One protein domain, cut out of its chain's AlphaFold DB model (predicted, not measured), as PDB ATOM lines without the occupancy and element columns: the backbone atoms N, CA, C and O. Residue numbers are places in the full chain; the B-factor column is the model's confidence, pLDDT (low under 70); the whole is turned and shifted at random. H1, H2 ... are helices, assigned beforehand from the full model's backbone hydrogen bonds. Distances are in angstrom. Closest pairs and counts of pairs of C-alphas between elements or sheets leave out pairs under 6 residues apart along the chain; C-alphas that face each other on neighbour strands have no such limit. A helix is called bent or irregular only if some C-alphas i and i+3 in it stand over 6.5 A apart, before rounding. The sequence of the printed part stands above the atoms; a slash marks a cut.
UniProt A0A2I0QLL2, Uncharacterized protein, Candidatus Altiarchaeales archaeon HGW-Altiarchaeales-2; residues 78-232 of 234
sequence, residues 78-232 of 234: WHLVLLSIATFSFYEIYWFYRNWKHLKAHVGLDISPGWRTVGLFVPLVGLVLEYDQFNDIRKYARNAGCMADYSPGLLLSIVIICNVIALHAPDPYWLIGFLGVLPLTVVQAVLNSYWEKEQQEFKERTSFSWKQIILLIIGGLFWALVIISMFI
ATOM      1  N   TRP A  78     614.758 510.168 497.496       94.06
ATOM      2  CA  TRP A  78     613.385 510.607 497.270       94.06
ATOM      3  C   TRP A  78     613.272 511.698 496.189       94.06
ATOM      4  O   TRP A  78     612.251 511.756 495.507       94.06
ATOM      5  N   HIS A  79     614.321 512.511 495.960       94.56
ATOM      6  CA  HIS A  79     614.344 513.451 494.827       94.56
ATOM      7  C   HIS A  79     614.362 512.691 493.503       94.56
ATOM      8  O   HIS A  79     613.641 513.061 492.583       94.56
ATOM      9  N   LEU A  80     615.177 511.635 493.410       95.38
ATOM     10  CA  LEU A  80     615.252 510.793 492.219       95.38
ATOM     11  C   LEU A  80     613.891 510.165 491.918       95.38
ATOM     12  O   LEU A  80     613.409 510.292 490.798       95.38
ATOM     13  N   VAL A  81     613.253 509.553 492.919       96.19
ATOM     14  CA  VAL A  81     611.942 508.910 492.747       96.19
ATOM     15  C   VAL A  81     610.885 509.926 492.316       96.19
ATOM     16  O   VAL A  81     610.220 509.722 491.303       96.19
ATOM     17  N   LEU A  82     610.768 511.051 493.030       95.44
ATOM     18  CA  LEU A  82     609.741 512.049 492.739       95.44
ATOM     19  C   LEU A  82     609.924 512.672 491.351       95.44
ATOM     20  O   LEU A  82     608.953 512.829 490.617       95.44
ATOM     21  N   LEU A  83     611.162 513.003 490.975       95.12
ATOM     22  CA  LEU A  83     611.456 513.582 489.663       95.12
ATOM     23  C   LEU A  83     611.259 512.566 488.536       95.12
ATOM     24  O   LEU A  83     610.775 512.951 487.475       95.12
ATOM     25  N   SER A  84     611.577 511.288 488.755       95.56
ATOM     26  CA  SER A  84     611.345 510.234 487.756       95.56
ATOM     27  C   SER A  84     609.852 510.053 487.497       95.56
ATOM     28  O   SER A  84     609.431 510.126 486.348       95.56
ATOM     29  N   ILE A  85     609.032 509.964 488.549       95.31
ATOM     30  CA  ILE A  85     607.570 509.884 488.405       95.31
ATOM     31  C   ILE A  85     607.032 511.147 487.724       95.31
ATOM     32  O   ILE A  85     606.337 511.059 486.717       95.31
ATOM     33  N   ALA A  86     607.386 512.336 488.219       95.31
ATOM     34  CA  ALA A  86     606.867 513.599 487.689       95.31
ATOM     35  C   ALA A  86     607.219 513.834 486.211       95.31
ATOM     36  O   ALA A  86     606.479 514.511 485.506       95.31
ATOM     37  N   THR A  87     608.337 513.285 485.736       95.56
ATOM     38  CA  THR A  87     608.792 513.444 484.348       95.56
ATOM     39  C   THR A  87     608.542 512.233 483.472       95.56
ATOM     40  O   THR A  87     609.145 512.157 482.411       95.56
ATOM     41  N   PHE A  88     607.699 511.283 483.872       93.81
ATOM     42  CA  PHE A  88     607.460 510.081 483.070       93.81
ATOM     43  C   PHE A  88     608.775 509.341 482.721       93.81
ATOM     44  O   PHE A  88     609.036 509.015 481.568       93.81
ATOM     45  N   SER A  89     609.646 509.163 483.720       93.06
ATOM     46  CA  SER A  89     610.993 508.570 483.636       93.06
ATOM     47  C   SER A  89     612.041 509.339 482.816       93.06
ATOM     48  O   SER A  89     613.218 508.979 482.846       93.06
ATOM     49  N   PHE A  90     611.714 510.472 482.177       94.00
ATOM     50  CA  PHE A  90     612.714 511.276 481.449       94.00
ATOM     51  C   PHE A  90     613.854 511.791 482.342       94.00
ATOM     52  O   PHE A  90     614.984 511.975 481.881       94.00
ATOM     53  N   TYR A  91     613.588 512.019 483.629       95.06
ATOM     54  CA  TYR A  91     614.615 512.430 484.581       95.06
ATOM     55  C   TYR A  91     615.715 511.373 484.771       95.06
ATOM     56  O   TYR A  91     616.855 511.743 485.053       95.06
ATOM     57  N   GLU A  92     615.427 510.087 484.569       94.88
ATOM     58  CA  GLU A  92     616.415 509.006 484.677       94.88
ATOM     59  C   GLU A  92     617.529 509.181 483.628       94.88
ATOM     60  O   GLU A  92     618.714 509.090 483.947       94.88
ATOM     61  N   ILE A  93     617.181 509.589 482.403       95.56
ATOM     62  CA  ILE A  93     618.146 509.903 481.333       95.56
ATOM     63  C   ILE A  93     619.080 511.046 481.762       95.56
ATOM     64  O   ILE A  93     620.304 510.980 481.595       95.56
ATOM     65  N   TYR A  94     618.512 512.101 482.356       95.62
ATOM     66  CA  TYR A  94     619.299 513.200 482.918       95.62
ATOM     67  C   TYR A  94     620.186 512.731 484.078       95.62
ATOM     68  O   TYR A  94     621.329 513.175 484.200       95.62
ATOM     69  N   TRP A  95     619.682 511.833 484.921       96.69
ATOM     70  CA  TRP A  95     620.421 511.254 486.035       96.69
ATOM     71  C   TRP A  95     621.663 510.493 485.550       96.69
ATOM     72  O   TRP A  95     622.758 510.759 486.052       96.69
ATOM     73  N   PHE A  96     621.535 509.649 484.519       96.81
ATOM     74  CA  PHE A  96     622.672 508.962 483.891       96.81
ATOM     75  C   PHE A  96     623.718 509.952 483.374       96.81
ATOM     76  O   PHE A  96     624.884 509.892 483.771       96.81
ATOM     77  N   TYR A  97     623.283 510.921 482.563       96.81
ATOM     78  CA  TYR A  97     624.147 511.981 482.040       96.81
ATOM     79  C   TYR A  97     624.914 512.705 483.151       96.81
ATOM     80  O   TYR A  97     626.137 512.866 483.086       96.81
ATOM     81  N   ARG A  98     624.185 513.142 484.182       95.25
ATOM     82  CA  ARG A  98     624.742 513.892 485.303       95.25
ATOM     83  C   ARG A  98     625.801 513.065 486.029       95.25
ATOM     84  O   ARG A  98     626.883 513.580 486.297       95.25
ATOM     85  N   ASN A  99     625.527 511.794 486.311       96.50
ATOM     86  CA  ASN A  99     626.480 510.942 487.020       96.50
ATOM     87  C   ASN A  99     627.716 510.622 486.182       96.50
ATOM     88  O   ASN A  99     628.819 510.696 486.715       96.50
ATOM     89  N   TRP A 100     627.579 510.365 484.877       96.75
ATOM     90  CA  TRP A 100     628.746 510.247 483.995       96.75
ATOM     91  C   TRP A 100     629.584 511.519 483.991       96.75
ATOM     92  O   TRP A 100     630.808 511.440 484.011       96.75
ATOM     93  N   LYS A 101     628.947 512.694 483.994       95.38
ATOM     94  CA  LYS A 101     629.655 513.974 484.055       95.38
ATOM     95  C   LYS A 101     630.433 514.134 485.365       95.38
ATOM     96  O   LYS A 101     631.600 514.513 485.312       95.38
ATOM     97  N   HIS A 102     629.820 513.833 486.511       94.12
ATOM     98  CA  HIS A 102     630.494 513.928 487.812       94.12
ATOM     99  C   HIS A 102     631.619 512.902 487.957       94.12
ATOM    100  O   HIS A 102     632.726 513.276 488.324       94.12
ATOM    101  N   LEU A 103     631.375 511.635 487.607       93.44
ATOM    102  CA  LEU A 103     632.393 510.582 487.674       93.44
ATOM    103  C   LEU A 103     633.550 510.844 486.708       93.44
ATOM    104  O   LEU A 103     634.704 510.655 487.076       93.44
ATOM    105  N   LYS A 104     633.269 511.344 485.497       93.25
ATOM    106  CA  LYS A 104     634.311 511.784 484.563       93.25
ATOM    107  C   LYS A 104     635.193 512.866 485.175       93.25
ATOM    108  O   LYS A 104     636.410 512.761 485.089       93.25
ATOM    109  N   ALA A 105     634.576 513.899 485.747       91.94
ATOM    110  CA  ALA A 105     635.302 515.022 486.326       91.94
ATOM    111  C   ALA A 105     636.124 514.610 487.558       91.94
ATOM    112  O   ALA A 105     637.228 515.108 487.730       91.94
ATOM    113  N   HIS A 106     635.601 513.692 488.379       91.19
ATOM    114  CA  HIS A 106     636.241 513.262 489.626       91.19
ATOM    115  C   HIS A 106     637.342 512.215 489.416       91.19
ATOM    116  O   HIS A 106     638.410 512.321 490.003       91.19
ATOM    117  N   VAL A 107     637.107 511.214 488.562       89.75
ATOM    118  CA  VAL A 107     638.021 510.067 488.364       89.75
ATOM    119  C   VAL A 107     638.916 510.234 487.124       89.75
ATOM    120  O   VAL A 107     639.848 509.465 486.921       89.75
ATOM    121  N   GLY A 108     638.666 511.237 486.274       87.75
ATOM    122  CA  GLY A 108     639.466 511.479 485.066       87.75
ATOM    123  C   GLY A 108     639.191 510.483 483.934       87.75
ATOM    124  O   GLY A 108     640.096 510.104 483.198       87.75
ATOM    125  N   LEU A 109     637.941 510.031 483.797       87.56
ATOM    126  CA  LEU A 109     637.561 509.018 482.807       87.56
ATOM    127  C   LEU A 109     637.603 509.565 481.373       87.56
ATOM    128  O   LEU A 109     637.019 510.614 481.078       87.56
ATOM    129  N   ASP A 110     638.176 508.796 480.446       90.31
ATOM    130  CA  ASP A 110     638.095 509.082 479.010       90.31
ATOM    131  C   ASP A 110     636.755 508.609 478.426       90.31
ATOM    132  O   ASP A 110     636.644 507.615 477.709       90.31
ATOM    133  N   ILE A 111     635.682 509.287 478.829       90.06
ATOM    134  CA  ILE A 111     634.320 509.013 478.364       90.06
ATOM    135  C   ILE A 111     633.678 510.293 477.841       90.06
ATOM    136  O   ILE A 111     633.991 511.395 478.290       90.06
ATOM    137  N   SER A 112     632.722 510.181 476.924       92.94
ATOM    138  CA  SER A 112     631.850 511.302 476.559       92.94
ATOM    139  C   SER A 112     630.465 511.101 477.180       92.94
ATOM    140  O   SER A 112     629.703 510.273 476.678       92.94
ATOM    141  N   PRO A 113     630.104 511.852 478.244       93.12
ATOM    142  CA  PRO A 113     628.776 511.758 478.848       93.12
ATOM    143  C   PRO A 113     627.656 512.019 477.838       93.12
ATOM    144  O   PRO A 113     626.661 511.311 477.845       93.12
ATOM    145  N   GLY A 114     627.842 512.983 476.928       93.69
ATOM    146  CA  GLY A 114     626.846 513.311 475.904       93.69
ATOM    147  C   GLY A 114     626.607 512.168 474.915       93.69
ATOM    148  O   GLY A 114     625.457 511.831 474.646       93.69
ATOM    149  N   TRP A 115     627.673 511.522 474.425       94.50
ATOM    150  CA  TRP A 115     627.531 510.379 473.513       94.50
ATOM    151  C   TRP A 115     626.905 509.165 474.200       94.50
ATOM    152  O   TRP A 115     626.099 508.475 473.581       94.50
ATOM    153  N   ARG A 116     627.203 508.935 475.486       95.00
ATOM    154  CA  ARG A 116     626.523 507.892 476.270       95.00
ATOM    155  C   ARG A 116     625.028 508.183 476.420       95.00
ATOM    156  O   ARG A 116     624.224 507.285 476.215       95.00
ATOM    157  N   THR A 117     624.638 509.433 476.676       95.62
ATOM    158  CA  THR A 117     623.216 509.813 476.741       95.62
ATOM    159  C   THR A 117     622.489 509.564 475.422       95.62
ATOM    160  O   THR A 117     621.376 509.056 475.437       95.62
ATOM    161  N   VAL A 118     623.112 509.873 474.281       96.00
ATOM    162  CA  VAL A 118     622.538 509.540 472.963       96.00
ATOM    163  C   VAL A 118     622.424 508.021 472.790       96.00
ATOM    164  O   VAL A 118     621.412 507.530 472.299       96.00
ATOM    165  N   GLY A 119     623.427 507.269 473.253       95.56
ATOM    166  CA  GLY A 119     623.427 505.806 473.230       95.56
ATOM    167  C   GLY A 119     622.301 505.155 474.041       95.56
ATOM    168  O   GLY A 119     621.872 504.066 473.672       95.56
ATOM    169  N   LEU A 120     621.769 505.816 475.079       95.31
ATOM    170  CA  LEU A 120     620.628 505.307 475.857       95.31
ATOM    171  C   LEU A 120     619.353 505.137 475.017       95.31
ATOM    172  O   LEU A 120     618.539 504.273 475.320       95.31
ATOM    173  N   PHE A 121     619.190 505.911 473.940       94.31
ATOM    174  CA  PHE A 121     618.037 505.789 473.040       94.31
ATOM    175  C   PHE A 121     618.145 504.601 472.071       94.31
ATOM    176  O   PHE A 121     617.184 504.286 471.370       94.31
ATOM    177  N   VAL A 122     619.303 503.937 472.012       95.88
ATOM    178  CA  VAL A 122     619.524 502.751 471.179       95.88
ATOM    179  C   VAL A 122     619.354 501.511 472.063       95.88
ATOM    180  O   VAL A 122     620.198 501.300 472.925       95.88
ATOM    181  N   PRO A 123     618.346 500.640 471.855       88.06
ATOM    182  CA  PRO A 123     617.968 499.614 472.834       88.06
ATOM    183  C   PRO A 123     619.119 498.730 473.339       88.06
ATOM    184  O   PRO A 123     619.352 498.645 474.538       88.06
ATOM    185  N   LEU A 124     619.895 498.112 472.440       94.25
ATOM    186  CA  LEU A 124     620.994 497.223 472.846       94.25
ATOM    187  C   LEU A 124     622.164 497.979 473.492       94.25
ATOM    188  O   LEU A 124     622.772 497.485 474.436       94.25
ATOM    189  N   VAL A 125     622.477 499.177 472.992       95.25
ATOM    190  CA  VAL A 125     623.575 500.001 473.521       95.25
ATOM    191  C   VAL A 125     623.188 500.590 474.876       95.25
ATOM    192  O   VAL A 125     624.005 500.588 475.791       95.25
ATOM    193  N   GLY A 126     621.941 501.030 475.033       95.06
ATOM    194  CA  GLY A 126     621.392 501.555 476.275       95.06
ATOM    195  C   GLY A 126     621.485 500.543 477.411       95.06
ATOM    196  O   GLY A 126     621.992 500.894 478.471       95.06
ATOM    197  N   LEU A 127     621.131 499.275 477.162       95.06
ATOM    198  CA  LEU A 127     621.266 498.202 478.159       95.06
ATOM    199  C   LEU A 127     622.720 497.987 478.604       95.06
ATOM    200  O   LEU A 127     622.983 497.799 479.792       95.06
ATOM    201  N   VAL A 128     623.674 498.037 477.668       96.81
ATOM    202  CA  VAL A 128     625.107 497.931 477.992       96.81
ATOM    203  C   VAL A 128     625.568 499.140 478.807       96.81
ATOM    204  O   VAL A 128     626.251 498.972 479.812       96.81
ATOM    205  N   LEU A 129     625.160 500.353 478.428       96.88
ATOM    206  CA  LEU A 129     625.524 501.581 479.141       96.88
ATOM    207  C   LEU A 129     624.929 501.648 480.554       96.88
ATOM    208  O   LEU A 129     625.595 502.131 481.473       96.88
ATOM    209  N   GLU A 130     623.703 501.162 480.738       96.50
ATOM    210  CA  GLU A 130     623.073 501.011 482.052       96.50
ATOM    211  C   GLU A 130     623.843 500.027 482.929       96.50
ATOM    212  O   GLU A 130     624.204 500.355 484.066       96.50
ATOM    213  N   TYR A 131     624.149 498.845 482.383       97.31
ATOM    214  CA  TYR A 131     624.958 497.846 483.071       97.31
ATOM    215  C   TYR A 131     626.311 498.419 483.497       97.31
ATOM    216  O   TYR A 131     626.705 498.281 484.659       97.31
ATOM    217  N   ASP A 132     627.007 499.075 482.567       96.62
ATOM    218  CA  ASP A 132     628.315 499.677 482.798       96.62
ATOM    219  C   ASP A 132     628.234 500.724 483.901       96.62
ATOM    220  O   ASP A 132     629.034 500.678 484.830       96.62
ATOM    221  N   GLN A 133     627.224 501.598 483.887       96.81
ATOM    222  CA  GLN A 133     627.040 502.585 484.948       96.81
ATOM    223  C   GLN A 133     626.829 501.928 486.318       96.81
ATOM    224  O   GLN A 133     627.445 502.337 487.306       96.81
ATOM    225  N   PHE A 134     625.974 500.907 486.404       97.69
ATOM    226  CA  PHE A 134     625.721 500.203 487.664       97.69
ATOM    227  C   PHE A 134     626.975 499.480 488.160       97.69
ATOM    228  O   PHE A 134     627.248 499.452 489.361       97.69
ATOM    229  N   ASN A 135     627.749 498.897 487.251       97.44
ATOM    230  CA  ASN A 135     628.985 498.200 487.571       97.44
ATOM    231  C   ASN A 135     630.103 499.167 487.987       97.44
ATOM    232  O   ASN A 135     630.803 498.908 488.964       97.44
ATOM    233  N   ASP A 136     630.242 500.289 487.289       96.19
ATOM    234  CA  ASP A 136     631.239 501.323 487.555       96.19
ATOM    235  C   ASP A 136     631.004 501.969 488.921       96.19
ATOM    236  O   ASP A 136     631.922 502.002 489.738       96.19
ATOM    237  N   ILE A 137     629.766 502.376 489.235       97.00
ATOM    238  CA  ILE A 137     629.418 502.910 490.565       97.00
ATOM    239  C   ILE A 137     629.788 501.910 491.662       97.00
ATOM    240  O   ILE A 137     630.422 502.278 492.650       97.00
ATOM    241  N   ARG A 138     629.444 500.629 491.479       97.44
ATOM    242  CA  ARG A 138     629.788 499.575 492.439       97.44
ATOM    243  C   ARG A 138     631.299 499.453 492.622       97.44
ATOM    244  O   ARG A 138     631.760 499.339 493.755       97.44
ATOM    245  N   LYS A 139     632.068 499.451 491.531       96.44
ATOM    246  CA  LYS A 139     633.535 499.358 491.570       96.44
ATOM    247  C   LYS A 139     634.146 500.559 492.286       96.44
ATOM    248  O   LYS A 139     634.952 500.355 493.187       96.44
ATOM    249  N   TYR A 140     633.740 501.781 491.941       95.75
ATOM    250  CA  TYR A 140     634.250 502.993 492.587       95.75
ATOM    251  C   TYR A 140     633.913 503.020 494.077       95.75
ATOM    252  O   TYR A 140     634.804 503.239 494.894       95.75
ATOM    253  N   ALA A 141     632.676 502.682 494.448       95.88
ATOM    254  CA  ALA A 141     632.273 502.593 495.846       95.88
ATOM    255  C   ALA A 141     633.077 501.534 496.620       95.88
ATOM    256  O   ALA A 141     633.554 501.813 497.717       95.88
ATOM    257  N   ARG A 142     633.298 500.338 496.052       96.00
ATOM    258  CA  ARG A 142     634.129 499.298 496.693       96.00
ATOM    259  C   ARG A 142     635.581 499.727 496.848       96.00
ATOM    260  O   ARG A 142     636.156 499.500 497.906       96.00
ATOM    261  N   ASN A 143     636.154 500.358 495.826       94.94
ATOM    262  CA  ASN A 143     637.536 500.837 495.857       94.94
ATOM    263  C   ASN A 143     637.724 501.964 496.877       94.94
ATOM    264  O   ASN A 143     638.746 502.008 497.553       94.94
ATOM    265  N   ALA A 144     636.713 502.816 497.046       93.38
ATOM    266  CA  ALA A 144     636.673 503.797 498.121       93.38
ATOM    267  C   ALA A 144     636.455 503.146 499.499       93.38
ATOM    268  O   ALA A 144     636.613 503.809 500.514       93.38
ATOM    269  N   GLY A 145     636.113 501.856 499.592       94.06
ATOM    270  CA  GLY A 145     635.848 501.144 500.845       94.06
ATOM    271  C   GLY A 145     634.443 501.384 501.408       94.06
ATOM    272  O   GLY A 145     634.275 501.400 502.627       94.06
ATOM    273  N   CYS A 146     633.457 501.634 500.545       94.19
ATOM    274  CA  CYS A 146     632.036 501.700 500.887       94.19
ATOM    275  C   CYS A 146     631.370 500.328 500.689       94.19
ATOM    276  O   CYS A 146     631.796 499.524 499.852       94.19
ATOM    277  N   MET A 147     630.291 500.061 501.431       90.56
ATOM    278  CA  MET A 147     629.483 498.859 501.213       90.56
ATOM    279  C   MET A 147     628.697 498.997 499.904       90.56
ATOM    280  O   MET A 147     627.898 499.914 499.738       90.56
ATOM    281  N   ALA A 148     628.938 498.087 498.961       91.94
ATOM    282  CA  ALA A 148     628.327 498.102 497.633       91.94
ATOM    283  C   ALA A 148     627.973 496.672 497.207       91.94
ATOM    284  O   ALA A 148     628.566 496.075 496.293       91.94
ATOM    285  N   ASP A 149     627.014 496.112 497.939       89.75
ATOM    286  CA  ASP A 149     626.551 494.734 497.811       89.75
ATOM    287  C   ASP A 149     625.231 494.675 497.050       89.75
ATOM    288  O   ASP A 149     624.175 494.338 497.572       89.75
ATOM    289  N   TYR A 150     625.310 495.001 495.765       94.81
ATOM    290  CA  TYR A 150     624.282 494.654 494.794       94.81
ATOM    291  C   TYR A 150     624.913 493.978 493.579       94.81
ATOM    292  O   TYR A 150     626.112 494.108 493.311       94.81
ATOM    293  N   SER A 151     624.093 493.245 492.831       96.56
ATOM    294  CA  SER A 151     624.480 492.685 491.539       96.56
ATOM    295  C   SER A 151     624.012 493.624 490.421       96.56
ATOM    296  O   SER A 151     622.801 493.779 490.257       96.56
ATOM    297  N   PRO A 152     624.924 494.237 489.637       97.06
ATOM    298  CA  PRO A 152     624.546 495.095 488.512       97.06
ATOM    299  C   PRO A 152     623.627 494.382 487.510       97.06
ATOM    300  O   PRO A 152     622.638 494.952 487.064       97.06
ATOM    301  N   GLY A 153     623.905 493.104 487.225       96.69
ATOM    302  CA  GLY A 153     623.094 492.293 486.315       96.69
ATOM    303  C   GLY A 153     621.696 491.988 486.859       96.69
ATOM    304  O   GLY A 153     620.736 492.002 486.094       96.69
ATOM    305  N   LEU A 154     621.554 491.770 488.173       96.88
ATOM    306  CA  LEU A 154     620.238 491.573 488.793       96.88
ATOM    307  C   LEU A 154     619.404 492.855 488.723       96.88
ATOM    308  O   LEU A 154     618.240 492.799 488.343       96.88
ATOM    309  N   LEU A 155     620.007 494.003 489.053       97.31
ATOM    310  CA  LEU A 155     619.326 495.296 488.984       97.31
ATOM    311  C   LEU A 155     618.863 495.608 487.559       97.31
ATOM    312  O   LEU A 155     617.700 495.951 487.370       97.31
ATOM    313  N   LEU A 156     619.727 495.400 486.562       96.94
ATOM    314  CA  LEU A 156     619.352 495.551 485.156       96.94
ATOM    315  C   LEU A 156     618.234 494.581 484.750       96.94
ATOM    316  O   LEU A 156     617.297 494.971 484.061       96.94
ATOM    317  N   SER A 157     618.287 493.328 485.210       96.31
ATOM    318  CA  SER A 157     617.233 492.345 484.926       96.31
ATOM    319  C   SER A 157     615.875 492.807 485.457       96.31
ATOM    320  O   SER A 157     614.874 492.662 484.764       96.31
ATOM    321  N   ILE A 158     615.836 493.405 486.654       95.50
ATOM    322  CA  ILE A 158     614.608 493.976 487.225       95.50
ATOM    323  C   ILE A 158     614.090 495.123 486.349       95.50
ATOM    324  O   ILE A 158     612.904 495.128 486.029       95.50
ATOM    325  N   VAL A 159     614.959 496.045 485.908       94.19
ATOM    326  CA  VAL A 159     614.577 497.141 484.992       94.19
ATOM    327  C   VAL A 159     613.963 496.585 483.703       94.19
ATOM    328  O   VAL A 159     612.870 496.992 483.312       94.19
ATOM    329  N   ILE A 160     614.621 495.605 483.071       94.25
ATOM    330  CA  ILE A 160     614.135 494.968 481.840       94.25
ATOM    331  C   ILE A 160     612.763 494.326 482.067       94.25
ATOM    332  O   ILE A 160     611.849 494.550 481.277       94.25
ATOM    333  N   ILE A 161     612.597 493.553 483.145       94.25
ATOM    334  CA  ILE A 161     611.329 492.880 483.461       94.25
ATOM    335  C   ILE A 161     610.210 493.906 483.677       94.25
ATOM    336  O   ILE A 161     609.135 493.749 483.100       94.25
ATOM    337  N   CYS A 162     610.453 494.970 484.449       92.44
ATOM    338  CA  CYS A 162     609.472 496.036 484.668       92.44
ATOM    339  C   CYS A 162     609.042 496.695 483.350       92.44
ATOM    340  O   CYS A 162     607.844 496.854 483.117       92.44
ATOM    341  N   ASN A 163     609.995 497.015 482.471       91.50
ATOM    342  CA  ASN A 163     609.709 497.628 481.173       91.50
ATOM    343  C   ASN A 163     608.931 496.685 480.244       91.50
ATOM    344  O   ASN A 163     607.961 497.103 479.619       91.50
ATOM    345  N   VAL A 164     609.304 495.402 480.180       92.94
ATOM    346  CA  VAL A 164     608.590 494.403 479.364       92.94
ATOM    347  C   VAL A 164     607.160 494.201 479.866       92.94
ATOM    348  O   VAL A 164     606.235 494.163 479.058       92.94
ATOM    349  N   ILE A 165     606.955 494.112 481.184       93.31
ATOM    350  CA  ILE A 165     605.608 494.002 481.761       93.31
ATOM    351  C   ILE A 165     604.787 495.246 481.413       93.31
ATOM    352  O   ILE A 165     603.658 495.108 480.954       93.31
ATOM    353  N   ALA A 166     605.352 496.444 481.583       92.06
ATOM    354  CA  ALA A 166     604.659 497.698 481.299       92.06
ATOM    355  C   ALA A 166     604.221 497.822 479.831       92.06
ATOM    356  O   ALA A 166     603.121 498.296 479.573       92.06
ATOM    357  N   LEU A 167     605.040 497.350 478.882       91.00
ATOM    358  CA  LEU A 167     604.729 497.371 477.446       91.00
ATOM    359  C   LEU A 167     603.559 496.460 477.048       91.00
ATOM    360  O   LEU A 167     602.900 496.718 476.044       91.00
ATOM    361  N   HIS A 168     603.320 495.383 477.797       92.38
ATOM    362  CA  HIS A 168     602.258 494.413 477.512       92.38
ATOM    363  C   HIS A 168     601.034 494.559 478.423       92.38
ATOM    364  O   HIS A 168     600.053 493.832 478.257       92.38
ATOM    365  N   ALA A 169     601.092 495.459 479.401       91.19
ATOM    366  CA  ALA A 169     600.030 495.655 480.367       91.19
ATOM    367  C   ALA A 169     598.869 496.456 479.742       91.19
ATOM    368  O   ALA A 169     599.120 497.481 479.109       91.19
ATOM    369  N   PRO A 170     597.603 496.027 479.917       89.31
ATOM    370  CA  PRO A 170     596.453 496.804 479.459       89.31
ATOM    371  C   PRO A 170     596.325 498.105 480.252       89.31
ATOM    372  O   PRO A 170     596.838 498.207 481.368       89.31
ATOM    373  N   ASP A 171     595.613 499.094 479.719       85.75
ATOM    374  CA  ASP A 171     595.352 500.327 480.460       85.75
ATOM    375  C   ASP A 171     594.541 500.040 481.738       85.75
ATOM    376  O   ASP A 171     593.594 499.249 481.699       85.75
ATOM    377  N   PRO A 172     594.890 500.635 482.900       87.69
ATOM    378  CA  PRO A 172     595.982 501.582 483.183       87.69
ATOM    379  C   PRO A 172     597.240 500.923 483.797       87.69
ATOM    380  O   PRO A 172     598.043 501.574 484.466       87.69
ATOM    381  N   TYR A 173     597.408 499.610 483.658       89.06
ATOM    382  CA  TYR A 173     598.443 498.837 484.346       89.06
ATOM    383  C   TYR A 173     599.871 499.105 483.839       89.06
ATOM    384  O   TYR A 173     600.827 498.740 484.525       89.06
ATOM    385  N   TRP A 174     600.048 499.801 482.708       89.12
ATOM    386  CA  TRP A 174     601.358 500.259 482.211       89.12
ATOM    387  C   TRP A 174     602.116 501.138 483.221       89.12
ATOM    388  O   TRP A 174     603.347 501.194 483.194       89.12
ATOM    389  N   LEU A 175     601.407 501.749 484.180       89.94
ATOM    390  CA  LEU A 175     601.990 502.502 485.296       89.94
ATOM    391  C   LEU A 175     602.979 501.674 486.137       89.94
ATOM    392  O   LEU A 175     603.834 502.241 486.817       89.94
ATOM    393  N   ILE A 176     602.920 500.339 486.077       88.19
ATOM    394  CA  ILE A 176     603.909 499.474 486.732       88.19
ATOM    395  C   ILE A 176     605.338 499.697 486.211       88.19
ATOM    396  O   ILE A 176     606.296 499.431 486.936       88.19
ATOM    397  N   GLY A 177     605.493 500.252 485.002       88.00
ATOM    398  CA  GLY A 177     606.791 500.634 484.440       88.00
ATOM    399  C   GLY A 177     607.555 501.625 485.317       88.00
ATOM    400  O   GLY A 177     608.777 501.544 485.406       88.00
ATOM    401  N   PHE A 178     606.854 502.471 486.084       90.81
ATOM    402  CA  PHE A 178     607.484 503.408 487.021       90.81
ATOM    403  C   PHE A 178     608.218 502.728 488.179       90.81
ATOM    404  O   PHE A 178     609.078 503.349 488.803       90.81
ATOM    405  N   LEU A 179     607.953 501.444 488.451       90.56
ATOM    406  CA  LEU A 179     608.747 500.666 489.408       90.56
ATOM    407  C   LEU A 179     610.177 500.396 488.908       90.56
ATOM    408  O   LEU A 179     611.036 500.034 489.714       90.56
ATOM    409  N   GLY A 180     610.466 500.644 487.624       90.06
ATOM    410  CA  GLY A 180     611.815 500.616 487.053       90.06
ATOM    411  C   GLY A 180     612.801 501.574 487.734       90.06
ATOM    412  O   GLY A 180     614.003 501.321 487.716       90.06
ATOM    413  N   VAL A 181     612.315 502.598 488.449       94.81
ATOM    414  CA  VAL A 181     613.165 503.497 489.250       94.81
ATOM    415  C   VAL A 181     613.742 502.819 490.502       94.81
ATOM    416  O   VAL A 181     614.744 503.280 491.051       94.81
ATOM    417  N   LEU A 182     613.145 501.723 490.993       94.81
ATOM    418  CA  LEU A 182     613.558 501.085 492.250       94.81
ATOM    419  C   LEU A 182     615.009 500.569 492.205       94.81
ATOM    420  O   LEU A 182     615.770 500.916 493.112       94.81
ATOM    421  N   PRO A 183     615.460 499.836 491.167       95.81
ATOM    422  CA  PRO A 183     616.877 499.529 490.975       95.81
ATOM    423  C   PRO A 183     617.798 500.753 491.050       95.81
ATOM    424  O   PRO A 183     618.843 500.694 491.702       95.81
ATOM    425  N   LEU A 184     617.395 501.887 490.465       96.25
ATOM    426  CA  LEU A 184     618.188 503.118 490.504       96.25
ATOM    427  C   LEU A 184     618.299 503.678 491.927       96.25
ATOM    428  O   LEU A 184     619.321 504.277 492.253       96.25
ATOM    429  N   THR A 185     617.313 503.461 492.806       96.62
ATOM    430  CA  THR A 185     617.414 503.889 494.215       96.62
ATOM    431  C   THR A 185     618.509 503.143 494.976       96.62
ATOM    432  O   THR A 185     619.236 503.763 495.754       96.62
ATOM    433  N   VAL A 186     618.691 501.844 494.704       96.94
ATOM    434  CA  VAL A 186     619.769 501.029 495.291       96.94
ATOM    435  C   VAL A 186     621.130 501.538 494.820       96.94
ATOM    436  O   VAL A 186     622.035 501.748 495.628       96.94
ATOM    437  N   VAL A 187     621.261 501.800 493.518       97.50
ATOM    438  CA  VAL A 187     622.490 502.357 492.936       97.50
ATOM    439  C   VAL A 187     622.766 503.760 493.477       97.50
ATOM    440  O   VAL A 187     623.904 504.069 493.826       97.50
ATOM    441  N   GLN A 188     621.736 504.602 493.608       97.31
ATOM    442  CA  GLN A 188     621.858 505.950 494.160       97.31
ATOM    443  C   GLN A 188     622.299 505.930 495.625       97.31
ATOM    444  O   GLN A 188     623.096 506.779 496.010       97.31
ATOM    445  N   ALA A 189     621.819 504.982 496.434       96.19
ATOM    446  CA  ALA A 189     622.249 504.844 497.823       96.19
ATOM    447  C   ALA A 189     623.761 504.584 497.910       96.19
ATOM    448  O   ALA A 189     624.471 505.289 498.623       96.19
ATOM    449  N   VAL A 190     624.265 503.639 497.110       97.25
ATOM    450  CA  VAL A 190     625.703 503.339 497.035       97.25
ATOM    451  C   VAL A 190     626.501 504.523 496.489       97.25
ATOM    452  O   VAL A 190     627.574 504.836 497.002       97.25
ATOM    453  N   LEU A 191     625.972 505.217 495.479       96.81
ATOM    454  CA  LEU A 191     626.600 506.414 494.927       96.81
ATOM    455  C   LEU A 191     626.665 507.559 495.950       96.81
ATOM    456  O   LEU A 191     627.661 508.273 495.992       96.81
ATOM    457  N   ASN A 192     625.643 507.723 496.793       95.69
ATOM    458  CA  ASN A 192     625.671 508.696 497.884       95.69
ATOM    459  C   ASN A 192     626.739 508.341 498.911       95.69
ATOM    460  O   ASN A 192     627.530 509.208 499.250       95.69
ATOM    461  N   SER A 193     626.836 507.076 499.332       94.94
ATOM    462  CA  SER A 193     627.903 506.646 500.249       94.94
ATOM    463  C   SER A 193     629.301 506.840 499.656       94.94
ATOM    464  O   SER A 193     630.252 507.109 500.383       94.94
ATOM    465  N   TYR A 194     629.447 506.699 498.337       96.00
ATOM    466  CA  TYR A 194     630.688 507.036 497.642       96.00
ATOM    467  C   TYR A 194     630.991 508.539 497.726       96.00
ATOM    468  O   TYR A 194     632.073 508.914 498.170       96.00
ATOM    469  N   TRP A 195     630.034 509.404 497.372       95.19
ATOM    470  CA  TRP A 195     630.232 510.854 497.443       95.19
ATOM    471  C   TRP A 195     630.429 511.359 498.865       95.19
ATOM    472  O   TRP A 195     631.283 512.203 499.077       95.19
ATOM    473  N   GLU A 196     629.711 510.833 499.851       92.75
ATOM    474  CA  GLU A 196     629.909 511.183 501.258       92.75
ATOM    475  C   GLU A 196     631.352 510.913 501.696       92.75
ATOM    476  O   GLU A 196     631.939 511.713 502.418       92.75
ATOM    477  N   LYS A 197     631.961 509.826 501.209       92.19
ATOM    478  CA  LYS A 197     633.345 509.480 501.530       92.19
ATOM    479  C   LYS A 197     634.375 510.335 500.793       92.19
ATOM    480  O   LYS A 197     635.371 510.718 501.396       92.19
ATOM    481  N   GLU A 198     634.136 510.636 499.521       91.94
ATOM    482  CA  GLU A 198     635.045 511.420 498.668       91.94
ATOM    483  C   GLU A 198     634.907 512.941 498.864       91.94
ATOM    484  O   GLU A 198     635.825 513.697 498.566       91.94
ATOM    485  N   GLN A 199     633.750 513.404 499.337       90.31
ATOM    486  CA  GLN A 199     633.351 514.811 499.422       90.31
ATOM    487  C   GLN A 199     632.860 515.178 500.832       90.31
ATOM    488  O   GLN A 199     631.885 515.912 500.980       90.31
ATOM    489  N   GLN A 200     633.551 514.688 501.869       81.56
ATOM    490  CA  GLN A 200     633.192 514.898 503.285       81.56
ATOM    491  C   GLN A 200     633.057 516.376 503.683       81.56
ATOM    492  O   GLN A 200     632.316 516.713 504.603       81.56
ATOM    493  N   GLU A 201     633.776 517.264 502.997       81.38
ATOM    494  CA  GLU A 201     633.791 518.700 503.282       81.38
ATOM    495  C   GLU A 201     632.521 519.421 502.802       81.38
ATOM    496  O   GLU A 201     632.209 520.518 503.274       81.38
ATOM    497  N   PHE A 202     631.760 518.812 501.885       83.62
ATOM    498  CA  PHE A 202     630.612 519.442 501.244       83.62
ATOM    499  C   PHE A 202     629.292 518.919 501.802       83.62
ATOM    500  O   PHE A 202     629.076 517.719 501.957       83.62
ATOM    501  N   LYS A 203     628.349 519.832 502.053       82.25
ATOM    502  CA  LYS A 203     627.010 519.449 502.516       82.25
ATOM    503  C   LYS A 203     626.188 518.868 501.373       82.25
ATOM    504  O   LYS A 203     626.253 519.336 500.234       82.25
ATOM    505  N   GLU A 204     625.354 517.886 501.691       81.00
ATOM    506  CA  GLU A 204     624.348 517.404 500.752       81.00
ATOM    507  C   GLU A 204     623.277 518.466 500.512       81.00
ATOM    508  O   GLU A 204     622.777 519.119 501.436       81.00
ATOM    509  N   ARG A 205     622.869 518.613 499.252       82.12
ATOM    510  CA  ARG A 205     621.738 519.465 498.910       82.12
ATOM    511  C   ARG A 205     620.432 518.713 499.159       82.12
ATOM    512  O   ARG A 205     620.036 517.857 498.374       82.12
ATOM    513  N   THR A 206     619.724 519.097 500.215       81.38
ATOM    514  CA  THR A 206     618.434 518.493 500.591       81.38
ATOM    515  C   THR A 206     617.215 519.202 500.000       81.38
ATOM    516  O   THR A 206     616.107 518.680 500.094       81.38
ATOM    517  N   SER A 207     617.390 520.381 499.395       85.12
ATOM    518  CA  SER A 207     616.304 521.192 498.841       85.12
ATOM    519  C   SER A 207     616.274 521.174 497.314       85.12
ATOM    520  O   SER A 207     617.313 521.243 496.644       85.12
ATOM    521  N   PHE A 208     615.064 521.172 496.751       84.00
ATOM    522  CA  PHE A 208     614.887 521.265 495.308       84.00
ATOM    523  C   PHE A 208     615.448 522.575 494.746       84.00
ATOM    524  O   PHE A 208     615.297 523.661 495.307       84.00
ATOM    525  N   SER A 209     616.069 522.478 493.575       88.19
ATOM    526  CA  SER A 209     616.348 523.637 492.733       88.19
ATOM    527  C   SER A 209     615.059 524.213 492.169       88.19
ATOM    528  O   SER A 209     614.132 523.476 491.849       88.19
ATOM    529  N   TRP A 210     615.038 525.522 491.929       88.44
ATOM    530  CA  TRP A 210     613.926 526.182 491.250       88.44
ATOM    531  C   TRP A 210     613.567 525.514 489.910       88.44
ATOM    532  O   TRP A 210     612.394 525.336 489.598       88.44
ATOM    533  N   LYS A 211     614.570 525.012 489.171       91.19
ATOM    534  CA  LYS A 211     614.357 524.232 487.938       91.19
ATOM    535  C   LYS A 211     613.607 522.919 488.192       91.19
ATOM    536  O   LYS A 211     612.749 522.545 487.404       91.19
ATOM    537  N   GLN A 212     613.927 522.230 489.289       92.38
ATOM    538  CA  GLN A 212     613.243 520.997 489.687       92.38
ATOM    539  C   GLN A 212     611.809 521.291 490.135       92.38
ATOM    540  O   GLN A 212     610.911 520.551 489.770       92.38
ATOM    541  N   ILE A 213     611.575 522.398 490.847       93.25
ATOM    542  CA  ILE A 213     610.224 522.818 491.253       93.25
ATOM    543  C   ILE A 213     609.344 523.083 490.027       93.25
ATOM    544  O   ILE A 213     608.237 522.560 489.952       93.25
ATOM    545  N   ILE A 214     609.840 523.842 489.042       95.00
ATOM    546  CA  ILE A 214     609.107 524.103 487.789       95.00
ATOM    547  C   ILE A 214     608.734 522.786 487.095       95.00
ATOM    548  O   ILE A 214     607.596 522.593 486.674       95.00
ATOM    549  N   LEU A 215     609.686 521.860 487.020       93.69
ATOM    550  CA  LEU A 215     609.509 520.550 486.406       93.69
ATOM    551  C   LEU A 215     608.496 519.676 487.171       93.69
ATOM    552  O   LEU A 215     607.693 519.000 486.536       93.69
ATOM    553  N   LEU A 216     608.461 519.745 488.506       95.25
ATOM    554  CA  LEU A 216     607.436 519.087 489.328       95.25
ATOM    555  C   LEU A 216     606.034 519.666 489.088       95.25
ATOM    556  O   LEU A 216     605.076 518.903 489.007       95.25
ATOM    557  N   ILE A 217     605.901 520.990 488.946       96.25
ATOM    558  CA  ILE A 217     604.609 521.644 488.670       96.25
ATOM    559  C   ILE A 217     604.078 521.218 487.298       96.25
ATOM    560  O   ILE A 217     602.928 520.796 487.182       96.25
ATOM    561  N   ILE A 218     604.922 521.297 486.266       96.25
ATOM    562  CA  ILE A 218     604.559 520.893 484.901       96.25
ATOM    563  C   ILE A 218     604.212 519.401 484.867       96.25
ATOM    564  O   ILE A 218     603.168 519.026 484.339       96.25
ATOM    565  N   GLY A 219     605.045 518.557 485.480       95.25
ATOM    566  CA  GLY A 219     604.804 517.120 485.587       95.25
ATOM    567  C   GLY A 219     603.490 516.790 486.291       95.25
ATOM    568  O   GLY A 219     602.709 515.985 485.793       95.25
ATOM    569  N   GLY A 220     603.196 517.465 487.406       96.00
ATOM    570  CA  GLY A 220     601.932 517.314 488.129       96.00
ATOM    571  C   GLY A 220     600.708 517.669 487.281       96.00
ATOM    572  O   GLY A 220     599.698 516.969 487.344       96.00
ATOM    573  N   LEU A 221     600.805 518.701 486.435       96.44
ATOM    574  CA  LEU A 221     599.741 519.050 485.492       96.44
ATOM    575  C   LEU A 221     599.526 517.947 484.442       96.44
ATOM    576  O   LEU A 221     598.384 517.583 484.173       96.44
ATOM    577  N   PHE A 222     600.598 517.372 483.890       95.56
ATOM    578  CA  PHE A 222     600.490 516.231 482.973       95.56
ATOM    579  C   PHE A 222     599.901 514.991 483.653       95.56
ATOM    580  O   PHE A 222     599.047 514.328 483.072       95.56
ATOM    581  N   TRP A 223     600.281 514.709 484.902       95.38
ATOM    582  CA  TRP A 223     599.671 513.635 485.687       95.38
ATOM    583  C   TRP A 223     598.172 513.844 485.901       95.38
ATOM    584  O   TRP A 223     597.415 512.884 485.798       95.38
ATOM    585  N   ALA A 224     597.722 515.081 486.132       95.06
ATOM    586  CA  ALA A 224     596.294 515.374 486.218       95.06
ATOM    587  C   ALA A 224     595.565 515.023 484.908       95.06
ATOM    588  O   ALA A 224     594.490 514.432 484.961       95.06
ATOM    589  N   LEU A 225     596.163 515.310 483.744       94.50
ATOM    590  CA  LEU A 225     595.602 514.919 482.444       94.50
ATOM    591  C   LEU A 225     595.526 513.395 482.282       94.50
ATOM    592  O   LEU A 225     594.496 512.889 481.844       94.50
ATOM    593  N   VAL A 226     596.578 512.668 482.673       92.44
ATOM    594  CA  VAL A 226     596.594 511.192 482.649       92.44
ATOM    595  C   VAL A 226     595.480 510.633 483.527       92.44
ATOM    596  O   VAL A 226     594.704 509.797 483.074       92.44
ATOM    597  N   ILE A 227     595.348 511.137 484.755       92.31
ATOM    598  CA  ILE A 227     594.307 510.700 485.689       92.31
ATOM    599  C   ILE A 227     592.918 510.991 485.116       92.31
ATOM    600  O   ILE A 227     592.070 510.110 485.142       92.31
ATOM    601  N   ILE A 228     592.680 512.185 484.561       93.44
ATOM    602  CA  ILE A 228     591.396 512.527 483.923       93.44
ATOM    603  C   ILE A 228     591.092 511.562 482.774       93.44
ATOM    604  O   ILE A 228     589.975 511.058 482.692       93.44
ATOM    605  N   SER A 229     592.085 511.269 481.930       89.88
ATOM    606  CA  SER A 229     591.941 510.331 480.813       89.88
ATOM    607  C   SER A 229     591.506 508.940 481.270       89.88
ATOM    608  O   SER A 229     590.729 508.303 480.573       89.88
ATOM    609  N   MET A 230     591.949 508.478 482.443       89.44
ATOM    610  CA  MET A 230     591.568 507.166 482.984       89.44
ATOM    611  C   MET A 230     590.083 507.062 483.366       89.44
ATOM    612  O   MET A 230     589.576 505.955 483.531       89.44
ATOM    613  N   PHE A 231     589.385 508.189 483.531       89.19
ATOM    614  CA  PHE A 231     587.954 508.223 483.852       89.19
ATOM    615  C   PHE A 231     587.060 508.471 482.633       89.19
ATOM    616  O   PHE A 231     585.838 508.452 482.781       89.19
ATOM    617  N   ILE A 232     587.634 508.718 481.451       88.88
ATOM    618  CA  ILE A 232     586.872 508.861 480.210       88.88
ATOM    619  C   ILE A 232     586.690 507.451 479.625       88.88
ATOM    620  O   ILE A 232     587.683 506.856 479.213       88.88
TER     621      ILE A 232
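Overview. This is residues 78 to 232 of the 234 residues of an uncharacterized protein of Candidatus Altiarchaeales archaeon HGW-Altiarchaeales-2 (UniProt A0A2I0QLL2). A three-helix up-and-down bundle of H4, H5 and H6 makes one side of the domain, with H6, the longest helix, touching H4, H5 and H1 and its centre the nearest of the helices to the mean of the C-alphas, 6.0 A from it. Short H1 packs on H6 on the side away from H5 and joins it to the outlying H7, while H2 and H3 fold back and forth from H1 to H4. The printed part has 155 residues with seven named helices, H1 to H7 in that order along the chain, and no named strand; the class is all helix. The whole is compact, with a radius of gyration of the C-alphas of 16.7 A, and only just elongated, spanning 53 by 35 by 28 A.

Along the chain. H1 spans residues 78 to 86, beginning at C-alpha 78 (613.385, 510.607, 497.270). H2, residues 90 to 107, is 26.3 A long, and H3 is the short helix of residues 113 to 119. H4, residues 123 to 143, measures 30.2 A, and H5, residues 152 to 168, measures 24.9 A. H6, residues 173 to 198, is the longest at 41.3 A, beginning at C-alpha 173 (598.443, 498.837, 484.346), with a kink of 29 degrees near residue 186. It is neither bent nor irregular, but only just: C-alphas 180 and 183 are 6.5 A apart. H7, residues 210 to 230, is 30.5 A long and ends at C-alpha 230 (591.568, 507.166, 482.984).

Arrangement. H4, H5 and H6 form the bundle, each running against the one before it. H5 and H6, a helical hairpin, touch at a shallow tilt of 22 degrees; their closest C-alphas, of Ala 166 and Trp 174, are 4.3 A apart. H4 and H5, also a hairpin, touch at 33 degrees, a shallow tilt only just short of steep, closest at the C-alphas of Phe 134 and Pro 152, 5.3 A. H6 touches H4 with residues 187 to 194 alone, closest at Ala 141 and Tyr 194, whose C-alphas are 5.0 A apart. With residues 178 to 185 alone H6 touches H1, opposite ways; the closest C-alphas, of Val 81 and Val 181, are 6.6 A apart. H7 touches H1 at a steep tilt of 47 degrees, with the C-alphas of Ala 86 and Gly 219 closest, 4.6 A, and is apart from H6. H2 and H3 form a hairpin, closest at the C-alphas of Trp 100 and Pro 113, 5.4 A. H2 touches H1 with residues 90 to 92 alone, closest at the C-alphas of Ser 84 and Tyr 91, 5.1 A. H3 touches H4, closest at the C-alphas of Gly 119 and Gly 126, 5.6 A. Every O i to N i+4 pair is within hydrogen-bond range in H1, H3, H4, H5 and H7, against 13 of 14 in H2 and 14 of 22 in H6.

Size, cuts and confidence. The two C-alphas farthest apart, of Gly 145 and Ile 232, are 53.7 A apart. The printed part has no cut. The link from H6 to H7, 11 residues, is long. The mean pLDDT of the printed part is 93.3, and no printed residue is under 70.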